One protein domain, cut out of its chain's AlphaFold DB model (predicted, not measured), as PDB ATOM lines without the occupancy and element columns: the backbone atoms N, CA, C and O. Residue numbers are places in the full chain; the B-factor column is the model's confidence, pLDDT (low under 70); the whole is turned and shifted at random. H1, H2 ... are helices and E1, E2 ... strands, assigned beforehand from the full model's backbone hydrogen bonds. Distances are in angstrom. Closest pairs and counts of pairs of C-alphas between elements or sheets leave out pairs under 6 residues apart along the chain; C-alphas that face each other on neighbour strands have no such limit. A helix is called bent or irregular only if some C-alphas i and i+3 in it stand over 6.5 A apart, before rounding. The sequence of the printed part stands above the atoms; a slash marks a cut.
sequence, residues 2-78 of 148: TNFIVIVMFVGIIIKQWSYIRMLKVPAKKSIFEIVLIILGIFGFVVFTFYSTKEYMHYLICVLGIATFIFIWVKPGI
ATOM      1  N   THR A   2     370.879 400.838 223.074       86.50
ATOM      2  CA  THR A   2     369.541 400.412 223.535       86.50
ATOM      3  C   THR A   2     369.097 401.062 224.849       86.50
ATOM      4  O   THR A   2     368.004 401.612 224.907       86.50
ATOM      5  N   ASN A   3     369.963 401.114 225.870       89.81
ATOM      6  CA  ASN A   3     369.637 401.741 227.162       89.81
ATOM      7  C   ASN A   3     369.250 403.224 227.024       89.81
ATOM      8  O   ASN A   3     368.336 403.689 227.696       89.81
ATOM      9  N   PHE A   4     369.904 403.956 226.120       90.25
ATOM     10  CA  PHE A   4     369.604 405.368 225.882       90.25
ATOM     11  C   PHE A   4     368.224 405.553 225.239       90.25
ATOM     12  O   PHE A   4     367.444 406.386 225.690       90.25
ATOM     13  N   ILE A   5     367.888 404.721 224.247       92.88
ATOM     14  CA  ILE A   5     366.561 404.717 223.612       92.88
ATOM     15  C   ILE A   5     365.476 404.444 224.661       92.88
ATOM     16  O   ILE A   5     364.487 405.168 224.732       92.88
ATOM     17  N   VAL A   6     365.694 403.447 225.524       93.19
ATOM     18  CA  VAL A   6     364.763 403.090 226.604       93.19
ATOM     19  C   VAL A   6     364.556 404.255 227.575       93.19
ATOM     20  O   VAL A   6     363.418 404.576 227.912       93.19
ATOM     21  N   ILE A   7     365.631 404.934 227.986       94.81
ATOM     22  CA  ILE A   7     365.550 406.110 228.866       94.81
ATOM     23  C   ILE A   7     364.722 407.223 228.219       94.81
ATOM     24  O   ILE A   7     363.800 407.741 228.848       94.81
ATOM     25  N   VAL A   8     365.003 407.564 226.957       95.69
ATOM     26  CA  VAL A   8     364.262 408.602 226.223       95.69
ATOM     27  C   VAL A   8     362.776 408.248 226.120       95.69
ATOM     28  O   VAL A   8     361.923 409.109 226.343       95.69
ATOM     29  N   MET A   9     362.448 406.977 225.860       95.69
ATOM     30  CA  MET A   9     361.060 406.507 225.838       95.69
ATOM     31  C   MET A   9     360.369 406.689 227.192       95.69
ATOM     32  O   MET A   9     359.264 407.232 227.236       95.69
ATOM     33  N   PHE A  10     361.004 406.291 228.299       96.19
ATOM     34  CA  PHE A  10     360.426 406.475 229.632       96.19
ATOM     35  C   PHE A  10     360.196 407.947 229.965       96.19
ATOM     36  O   PHE A  10     359.114 408.304 230.428       96.19
ATOM     37  N   VAL A  11     361.170 408.813 229.680       95.94
ATOM     38  CA  VAL A  11     361.030 410.260 229.896       95.94
ATOM     39  C   VAL A  11     359.847 410.811 229.096       95.94
ATOM     40  O   VAL A  11     359.006 411.516 229.655       95.94
ATOM     41  N   GLY A  12     359.717 410.433 227.821       96.44
ATOM     42  CA  GLY A  12     358.580 410.830 226.986       96.44
ATOM     43  C   GLY A  12     357.232 410.368 227.550       96.44
ATOM     44  O   GLY A  12     356.275 411.147 227.599       96.44
ATOM     45  N   ILE A  13     357.156 409.125 228.043       95.19
ATOM     46  CA  ILE A  13     355.950 408.602 228.696       95.19
ATOM     47  C   ILE A  13     355.639 409.412 229.958       95.19
ATOM     48  O   ILE A  13     354.504 409.856 230.111       95.19
ATOM     49  N   ILE A  14     356.618 409.657 230.831       96.12
ATOM     50  CA  ILE A  14     356.430 410.422 232.073       96.12
ATOM     51  C   ILE A  14     355.889 411.820 231.770       96.12
ATOM     52  O   ILE A  14     354.901 412.223 232.381       96.12
ATOM     53  N   ILE A  15     356.460 412.530 230.792       96.25
ATOM     54  CA  ILE A  15     355.988 413.861 230.376       96.25
ATOM     55  C   ILE A  15     354.519 413.804 229.931       96.25
ATOM     56  O   ILE A  15     353.702 414.627 230.356       96.25
ATOM     57  N   LYS A  16     354.148 412.801 229.125       93.75
ATOM     58  CA  LYS A  16     352.758 412.595 228.698       93.75
ATOM     59  C   LYS A  16     351.834 412.329 229.891       93.75
ATOM     60  O   LYS A  16     350.769 412.937 229.990       93.75
ATOM     61  N   GLN A  17     352.221 411.434 230.801       94.12
ATOM     62  CA  GLN A  17     351.400 411.091 231.967       94.12
ATOM     63  C   GLN A  17     351.270 412.269 232.940       94.12
ATOM     64  O   GLN A  17     350.197 412.499 233.492       94.12
ATOM     65  N   TRP A  18     352.326 413.066 233.092       94.62
ATOM     66  CA  TRP A  18     352.320 414.291 233.886       94.62
ATOM     67  C   TRP A  18     351.310 415.315 233.370       94.62
ATOM     68  O   TRP A  18     350.574 415.904 234.160       94.62
ATOM     69  N   SER A  19     351.239 415.495 232.047       94.06
ATOM     70  CA  SER A  19     350.253 416.377 231.413       94.06
ATOM     71  C   SER A  19     348.826 415.992 231.813       94.06
ATOM     72  O   SER A  19     348.055 416.833 232.269       94.06
ATOM     73  N   TYR A  20     348.503 414.699 231.773       94.06
ATOM     74  CA  TYR A  20     347.201 414.205 232.210       94.06
ATOM     75  C   TYR A  20     346.928 414.417 233.699       94.06
ATOM     76  O   TYR A  20     345.823 414.816 234.057       94.06
ATOM     77  N   ILE A  21     347.916 414.176 234.566       94.00
ATOM     78  CA  ILE A  21     347.770 414.407 236.011       94.00
ATOM     79  C   ILE A  21     347.461 415.884 236.283       94.00
ATOM     80  O   ILE A  21     346.587 416.184 237.088       94.00
ATOM     81  N   ARG A  22     348.103 416.814 235.562       94.38
ATOM     82  CA  ARG A  22     347.821 418.255 235.678       94.38
ATOM     83  C   ARG A  22     346.411 418.649 235.237       94.38
ATOM     84  O   ARG A  22     345.908 419.672 235.687       94.38
ATOM     85  N   MET A  23     345.773 417.863 234.370       94.44
ATOM     86  CA  MET A  23     344.393 418.104 233.938       94.44
ATOM     87  C   MET A  23     343.350 417.616 234.953       94.44
ATOM     88  O   MET A  23     342.170 417.947 234.812       94.44
ATOM     89  N   LEU A  24     343.743 416.813 235.949       95.19
ATOM     90  CA  LEU A  24     342.811 416.244 236.919       95.19
ATOM     91  C   LEU A  24     342.197 417.323 237.805       95.19
ATOM     92  O   LEU A  24     342.887 418.089 238.471       95.19
ATOM     93  N   LYS A  25     340.866 417.322 237.852       95.88
ATOM     94  CA  LYS A  25     340.079 418.102 238.808       95.88
ATOM     95  C   LYS A  25     339.679 417.271 240.009       95.88
ATOM     96  O   LYS A  25     339.687 417.773 241.126       95.88
ATOM     97  N   VAL A  26     339.338 416.006 239.764       95.88
ATOM     98  CA  VAL A  26     338.954 415.064 240.811       95.88
ATOM     99  C   VAL A  26     339.709 413.753 240.594       95.88
ATOM    100  O   VAL A  26     339.377 413.011 239.667       95.88
ATOM    101  N   PRO A  27     340.732 413.442 241.408       95.00
ATOM    102  CA  PRO A  27     341.443 412.175 241.303       95.00
ATOM    103  C   PRO A  27     340.566 411.018 241.798       95.00
ATOM    104  O   PRO A  27     339.786 411.167 242.743       95.00
ATOM    105  N   ALA A  28     340.703 409.847 241.175       95.12
ATOM    106  CA  ALA A  28     340.016 408.646 241.637       95.12
ATOM    107  C   ALA A  28     340.620 408.146 242.962       95.12
ATOM    108  O   ALA A  28     341.839 408.027 243.104       95.12
ATOM    109  N   LYS A  29     339.752 407.796 243.914       93.88
ATOM    110  CA  LYS A  29     340.109 407.177 245.194       93.88
ATOM    111  C   LYS A  29     340.759 405.819 244.942       93.88
ATOM    112  O   LYS A  29     340.183 404.977 244.252       93.88
ATOM    113  N   LYS A  30     341.924 405.601 245.550       92.00
ATOM    114  CA  LYS A  30     342.636 404.318 245.514       92.00
ATOM    115  C   LYS A  30     342.194 403.436 246.667       92.00
ATOM    116  O   LYS A  30     341.952 403.918 247.774       92.00
ATOM    117  N   SER A  31     342.056 402.146 246.404       89.50
ATOM    118  CA  SER A  31     341.796 401.175 247.463       89.50
ATOM    119  C   SER A  31     343.079 400.850 248.226       89.50
ATOM    120  O   SER A  31     344.172 400.895 247.665       89.50
ATOM    121  N   ILE A  32     342.950 400.476 249.501       90.44
ATOM    122  CA  ILE A  32     344.089 400.014 250.312       90.44
ATOM    123  C   ILE A  32     344.778 398.827 249.629       90.44
ATOM    124  O   ILE A  32     346.000 398.773 249.572       90.44
ATOM    125  N   PHE A  33     343.994 397.926 249.035       91.25
ATOM    126  CA  PHE A  33     344.514 396.796 248.275       91.25
ATOM    127  C   PHE A  33     345.382 397.233 247.084       91.25
ATOM    128  O   PHE A  33     346.489 396.729 246.919       91.25
ATOM    129  N   GLU A  34     344.931 398.215 246.292       90.94
ATOM    130  CA  GLU A  34     345.746 398.791 245.211       90.94
ATOM    131  C   GLU A  34     347.034 399.415 245.754       90.94
ATOM    132  O   GLU A  34     348.095 399.188 245.187       90.94
ATOM    133  N   ILE A  35     346.964 400.166 246.857       93.62
ATOM    134  CA  ILE A  35     348.144 400.789 247.474       93.62
ATOM    135  C   ILE A  35     349.166 399.715 247.876       93.62
ATOM    136  O   ILE A  35     350.342 399.832 247.533       93.62
ATOM    137  N   VAL A  36     348.723 398.648 248.547       96.00
ATOM    138  CA  VAL A  36     349.587 397.529 248.957       96.00
ATOM    139  C   VAL A  36     350.223 396.851 247.743       96.00
ATOM    140  O   VAL A  36     351.432 396.630 247.740       96.00
ATOM    141  N   LEU A  37     349.450 396.577 246.687       94.50
ATOM    142  CA  LEU A  37     349.981 395.986 245.455       94.50
ATOM    143  C   LEU A  37     351.032 396.871 244.782       94.50
ATOM    144  O   LEU A  37     352.041 396.357 244.303       94.50
ATOM    145  N   ILE A  38     350.824 398.189 244.753       94.31
ATOM    146  CA  ILE A  38     351.802 399.127 244.191       94.31
ATOM    147  C   ILE A  38     353.097 399.109 245.005       94.31
ATOM    148  O   ILE A  38     354.171 399.025 244.415       94.31
ATOM    149  N   ILE A  39     353.013 399.129 246.339       96.06
ATOM    150  CA  ILE A  39     354.193 399.068 247.217       96.06
ATOM    151  C   ILE A  39     354.971 397.768 246.989       96.06
ATOM    152  O   ILE A  39     356.185 397.808 246.790       96.06
ATOM    153  N   LEU A  40     354.277 396.626 246.957       96.00
ATOM    154  CA  LEU A  40     354.897 395.327 246.685       96.00
ATOM    155  C   LEU A  40     355.527 395.278 245.289       96.00
ATOM    156  O   LEU A  40     356.634 394.767 245.138       96.00
ATOM    157  N   GLY A  41     354.865 395.849 244.280       94.38
ATOM    158  CA  GLY A  41     355.397 395.949 242.923       94.38
ATOM    159  C   GLY A  41     356.681 396.776 242.858       94.38
ATOM    160  O   GLY A  41     357.665 396.331 242.273       94.38
ATOM    161  N   ILE A  42     356.707 397.946 243.506       95.88
ATOM    162  CA  ILE A  42     357.902 398.799 243.592       95.88
ATOM    163  C   ILE A  42     359.040 398.050 244.289       95.88
ATOM    164  O   ILE A  42     360.154 398.011 243.768       95.88
ATOM    165  N   PHE A  43     358.763 397.418 245.432       95.94
ATOM    166  CA  PHE A  43     359.761 396.640 246.161       95.94
ATOM    167  C   PHE A  43     360.322 395.496 245.305       95.94
ATOM    168  O   PHE A  43     361.537 395.329 245.216       95.94
ATOM    169  N   GLY A  44     359.449 394.771 244.598       94.25
ATOM    170  CA  GLY A  44     359.836 393.721 243.660       94.25
ATOM    171  C   GLY A  44     360.749 394.229 242.542       94.25
ATOM    172  O   GLY A  44     361.786 393.619 242.292       94.25
ATOM    173  N   PHE A  45     360.428 395.371 241.918       92.69
ATOM    174  CA  PHE A  45     361.288 395.986 240.899       92.69
ATOM    175  C   PHE A  45     362.675 396.342 241.443       92.69
ATOM    176  O   PHE A  45     363.681 396.064 240.781       92.69
ATOM    177  N   VAL A  46     362.739 396.929 242.642       94.19
ATOM    178  CA  VAL A  46     364.006 397.317 243.280       94.19
ATOM    179  C   VAL A  46     364.863 396.088 243.566       94.19
ATOM    180  O   VAL A  46     366.016 396.043 243.138       94.19
ATOM    181  N   VAL A  47     364.296 395.073 244.225       94.31
ATOM    182  CA  VAL A  47     364.995 393.822 244.553       94.31
ATOM    183  C   VAL A  47     365.482 393.134 243.281       94.31
ATOM    184  O   VAL A  47     366.665 392.821 243.165       94.31
ATOM    185  N   PHE A  48     364.598 392.955 242.296       92.69
ATOM    186  CA  PHE A  48     364.945 392.319 241.030       92.69
ATOM    187  C   PHE A  48     366.106 393.030 240.333       92.69
ATOM    188  O   PHE A  48     367.063 392.382 239.916       92.69
ATOM    189  N   THR A  49     366.055 394.361 240.249       93.12
ATOM    190  CA  THR A  49     367.119 395.142 239.609       93.12
ATOM    191  C   THR A  49     368.427 394.987 240.374       93.12
ATOM    192  O   THR A  49     369.448 394.696 239.762       93.12
ATOM    193  N   PHE A  50     368.404 395.114 241.702       90.75
ATOM    194  CA  PHE A  50     369.610 395.042 242.521       90.75
ATOM    195  C   PHE A  50     370.339 393.697 242.408       90.75
ATOM    196  O   PHE A  50     371.565 393.676 242.360       90.75
ATOM    197  N   TYR A  51     369.601 392.587 242.317       91.44
ATOM    198  CA  TYR A  51     370.195 391.258 242.140       91.44
ATOM    199  C   TYR A  51     370.606 390.955 240.695       91.44
ATOM    200  O   TYR A  51     371.577 390.232 240.479       91.44
ATOM    201  N   SER A  52     369.881 391.479 239.704       87.06
ATOM    202  CA  SER A  52     370.056 391.072 238.301       87.06
ATOM    203  C   SER A  52     371.138 391.847 237.558       87.06
ATOM    204  O   SER A  52     371.602 391.396 236.512       87.06
ATOM    205  N   THR A  53     371.531 393.028 238.038       84.62
ATOM    206  CA  THR A  53     372.474 393.886 237.315       84.62
ATOM    207  C   THR A  53     373.441 394.602 238.244       84.62
ATOM    208  O   THR A  53     373.151 394.837 239.412       84.62
ATOM    209  N   LYS A  54     374.602 394.966 237.697       81.88
ATOM    210  CA  LYS A  54     375.607 395.805 238.360       81.88
ATOM    211  C   LYS A  54     375.859 397.112 237.605       81.88
ATOM    212  O   LYS A  54     376.727 397.883 237.999       81.88
ATOM    213  N   GLU A  55     375.130 397.376 236.516       88.44
ATOM    214  CA  GLU A  55     375.356 398.576 235.706       88.44
ATOM    215  C   GLU A  55     374.465 399.745 236.136       88.44
ATOM    216  O   GLU A  55     373.241 399.627 236.231       88.44
ATOM    217  N   TYR A  56     375.080 400.921 236.277       87.25
ATOM    218  CA  TYR A  56     374.420 402.178 236.654       87.25
ATOM    219  C   TYR A  56     373.193 402.524 235.794       87.25
ATOM    220  O   TYR A  56     372.181 403.001 236.309       87.25
ATOM    221  N   MET A  57     373.245 402.237 234.489       88.44
ATOM    222  CA  MET A  57     372.154 402.555 233.559       88.44
ATOM    223  C   MET A  57     370.881 401.753 233.844       88.44
ATOM    224  O   MET A  57     369.780 402.271 233.661       88.44
ATOM    225  N   HIS A  58     371.002 400.516 234.328       89.56
ATOM    226  CA  HIS A  58     369.840 399.695 234.661       89.56
ATOM    227  C   HIS A  58     369.147 400.166 235.946       89.56
ATOM    228  O   HIS A  58     367.919 400.134 236.012       89.56
ATOM    229  N   TYR A  59     369.893 400.706 236.915       92.25
ATOM    230  CA  TYR A  59     369.295 401.365 238.081       92.25
ATOM    231  C   TYR A  59     368.512 402.620 237.682       92.25
ATOM    232  O   TYR A  59     367.388 402.809 238.144       92.25
ATOM    233  N   LEU A  60     369.047 403.440 236.769       93.38
ATOM    234  CA  LEU A  60     368.321 404.600 236.241       93.38
ATOM    235  C   LEU A  60     367.030 404.182 235.520       93.38
ATOM    236  O   LEU A  60     365.975 404.772 235.750       93.38
ATOM    237  N   ILE A  61     367.087 403.139 234.686       93.94
ATOM    238  CA  ILE A  61     365.902 402.585 234.015       93.94
ATOM    239  C   ILE A  61     364.873 402.089 235.039       93.94
ATOM    240  O   ILE A  61     363.683 402.340 234.864       93.94
ATOM    241  N   CYS A  62     365.307 401.442 236.124       94.38
ATOM    242  CA  CYS A  62     364.418 401.006 237.201       94.38
ATOM    243  C   CYS A  62     363.708 402.192 237.868       94.38
ATOM    244  O   CYS A  62     362.482 402.183 237.984       94.38
ATOM    245  N   VAL A  63     364.442 403.255 238.212       95.19
ATOM    246  CA  VAL A  63     363.861 404.481 238.786       95.19
ATOM    247  C   VAL A  63     362.832 405.099 237.839       95.19
ATOM    248  O   VAL A  63     361.725 405.437 238.259       95.19
ATOM    249  N   LEU A  64     363.156 405.205 236.548       96.25
ATOM    250  CA  LEU A  64     362.238 405.725 235.534       96.25
ATOM    251  C   LEU A  64     361.006 404.828 235.339       96.25
ATOM    252  O   LEU A  64     359.891 405.329 235.168       96.25
ATOM    253  N   GLY A  65     361.186 403.510 235.403       95.31
ATOM    254  CA  GLY A  65     360.106 402.529 235.349       95.31
ATOM    255  C   GLY A  65     359.154 402.660 236.536       95.31
ATOM    256  O   GLY A  65     357.943 402.760 236.339       95.31
ATOM    257  N   ILE A  66     359.694 402.758 237.754       96.31
ATOM    258  CA  ILE A  66     358.924 402.993 238.984       96.31
ATOM    259  C   ILE A  66     358.167 404.323 238.895       96.31
ATOM    260  O   ILE A  66     356.965 404.360 239.160       96.31
ATOM    261  N   ALA A  67     358.827 405.402 238.468       95.75
ATOM    262  CA  ALA A  67     358.180 406.698 238.286       95.75
ATOM    263  C   ALA A  67     357.017 406.609 237.285       95.75
ATOM    264  O   ALA A  67     355.906 407.047 237.570       95.75
ATOM    265  N   THR A  68     357.236 405.962 236.139       94.75
ATOM    266  CA  THR A  68     356.195 405.740 235.127       94.75
ATOM    267  C   THR A  68     355.017 404.951 235.692       94.75
ATOM    268  O   THR A  68     353.860 405.316 235.472       94.75
ATOM    269  N   PHE A  69     355.300 403.895 236.453       93.56
ATOM    270  CA  PHE A  69     354.292 403.058 237.088       93.56
ATOM    271  C   PHE A  69     353.433 403.853 238.081       93.56
ATOM    272  O   PHE A  69     352.203 403.807 238.007       93.56
ATOM    273  N   ILE A  70     354.064 404.669 238.933       94.75
ATOM    274  CA  ILE A  70     353.373 405.565 239.870       94.75
ATOM    275  C   ILE A  70     352.496 406.567 239.112       94.75
ATOM    276  O   ILE A  70     351.335 406.764 239.469       94.75
ATOM    277  N   PHE A  71     353.004 407.177 238.041       94.00
ATOM    278  CA  PHE A  71     352.250 408.168 237.273       94.00
ATOM    279  C   PHE A  71     351.011 407.548 236.621       94.00
ATOM    280  O   PHE A  71     349.921 408.111 236.711       94.00
ATOM    281  N   ILE A  72     351.148 406.365 236.015       91.88
ATOM    282  CA  ILE A  72     350.016 405.622 235.445       91.88
ATOM    283  C   ILE A  72     348.986 405.290 236.528       91.88
ATOM    284  O   ILE A  72     347.785 405.405 236.278       91.88
ATOM    285  N   TRP A  73     349.438 404.914 237.724       93.19
ATOM    286  CA  TRP A  73     348.558 404.594 238.841       93.19
ATOM    287  C   TRP A  73     347.813 405.819 239.384       93.19
ATOM    288  O   TRP A  73     346.617 405.722 239.648       93.19
ATOM    289  N   VAL A  74     348.463 406.979 239.513       92.19
ATOM    290  CA  VAL A  74     347.859 408.209 240.067       92.19
ATOM    291  C   VAL A  74     346.911 408.892 239.076       92.19
ATOM    292  O   VAL A  74     345.904 409.464 239.483       92.19
ATOM    293  N   LYS A  75     347.184 408.784 237.774       91.81
ATOM    294  CA  LYS A  75     346.469 409.493 236.705       91.81
ATOM    295  C   LYS A  75     344.934 409.319 236.624       91.81
ATOM    296  O   LYS A  75     344.283 410.250 236.163       91.81
ATOM    297  N   PRO A  76     344.305 408.172 236.941       94.94
ATOM    298  CA  PRO A  76     342.870 408.013 236.723       94.94
ATOM    299  C   PRO A  76     342.013 409.005 237.525       94.94
ATOM    300  O   PRO A  76     342.206 409.159 238.732       94.94
ATOM    301  N   GLY A  77     341.024 409.618 236.875       95.81
ATOM    302  CA  GLY A  77     340.086 410.552 237.502       95.81
ATOM    303  C   GLY A  77     339.280 411.373 236.493       95.81
ATOM    304  O   GLY A  77     339.200 411.018 235.319       95.81
ATOM    305  N   ILE A  78     338.680 412.466 236.960       96.00
ATOM    306  CA  ILE A  78     337.835 413.377 236.174       96.00
ATOM    307  C   ILE A  78     338.592 414.675 235.872       96.00
ATOM    308  O   ILE A  78     339.264 415.232 236.747       96.00
TER     309      ILE A  78
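What this domain is: This is residues 2 to 78 of the 148 residues of an uncharacterized protein of Alkaliphilus oremlandii (strain OhILAs) (UniProt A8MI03). Three long helices lie side by side in a row, making a thin slab with H3 in the middle, H1 along one side of it and H2 along the other. H1 and H3 run the same way and H2 runs back against them; at one end of the slab the short strand E1 lies on the path from H1 across to H2, and the last residues, 77 to 78, pair with it there. The printed part has 77 residues with three named helices and one named strand, in the order H1, E1, H2, H3; the class is mostly helix. The whole is only just loose, close to compact, with a radius of gyration of the C-alphas of 14.1 A, and its outline is only just flat, spanning 41 by 27 by 11 A.

How they stand to each other: H1, residues 2 to 23, touches H3, residues 56 to 74, with 20 pairs of C-alphas within 8 A. Their closest C-alphas are those of Ile 14 and Thr 68, 5.6 A apart. The two helices run the same way at a shallow tilt of 23 degrees. H1 and E1, residues 24 to 27, meet only through their link. E1 pairs with no named strand, but its residues 26 to 27 pair antiparallel with residues 77 to 78. The closest C-alphas of E1 and H3 are those of Pro 27 and Val 74, 7.6 A apart. H2, residues 32 to 52, is apart from E1 and from H1. H2 and H3 form a helical hairpin: they touch, with the C-alphas of Ile 42 and Ile 66 closest at 6.3 A, and run opposite ways at a shallow tilt of 10 degrees. In H1, H2 and H3 every O i to N i+4 pair is within hydrogen-bond range.

Where its parts are: H1 runs 32.5 A from C-alpha 2 at (369.541, 400.412, 223.535) to C-alpha 23. E1 measures 6.1 A from first to last C-alpha. H2 runs 30.0 A, beginning at C-alpha 32 at (344.089, 400.014, 250.312). H3 runs 27.5 A and ends at C-alpha 74 at (347.859, 408.209, 240.067). None of the helices is bent.

The domain as a whole: The two C-alphas farthest apart are those of Lys 25 and Lys 54, at 41.9 A. The links H1 to E1, E1 to H2 and H2 to H3 are tight. Residues 51 to 56, of which 51 to 52 belong to H2 and 56 belongs to H3, stand free. The printed part has no cut. Its mean pLDDT is 93.3, and no printed residue is under 70.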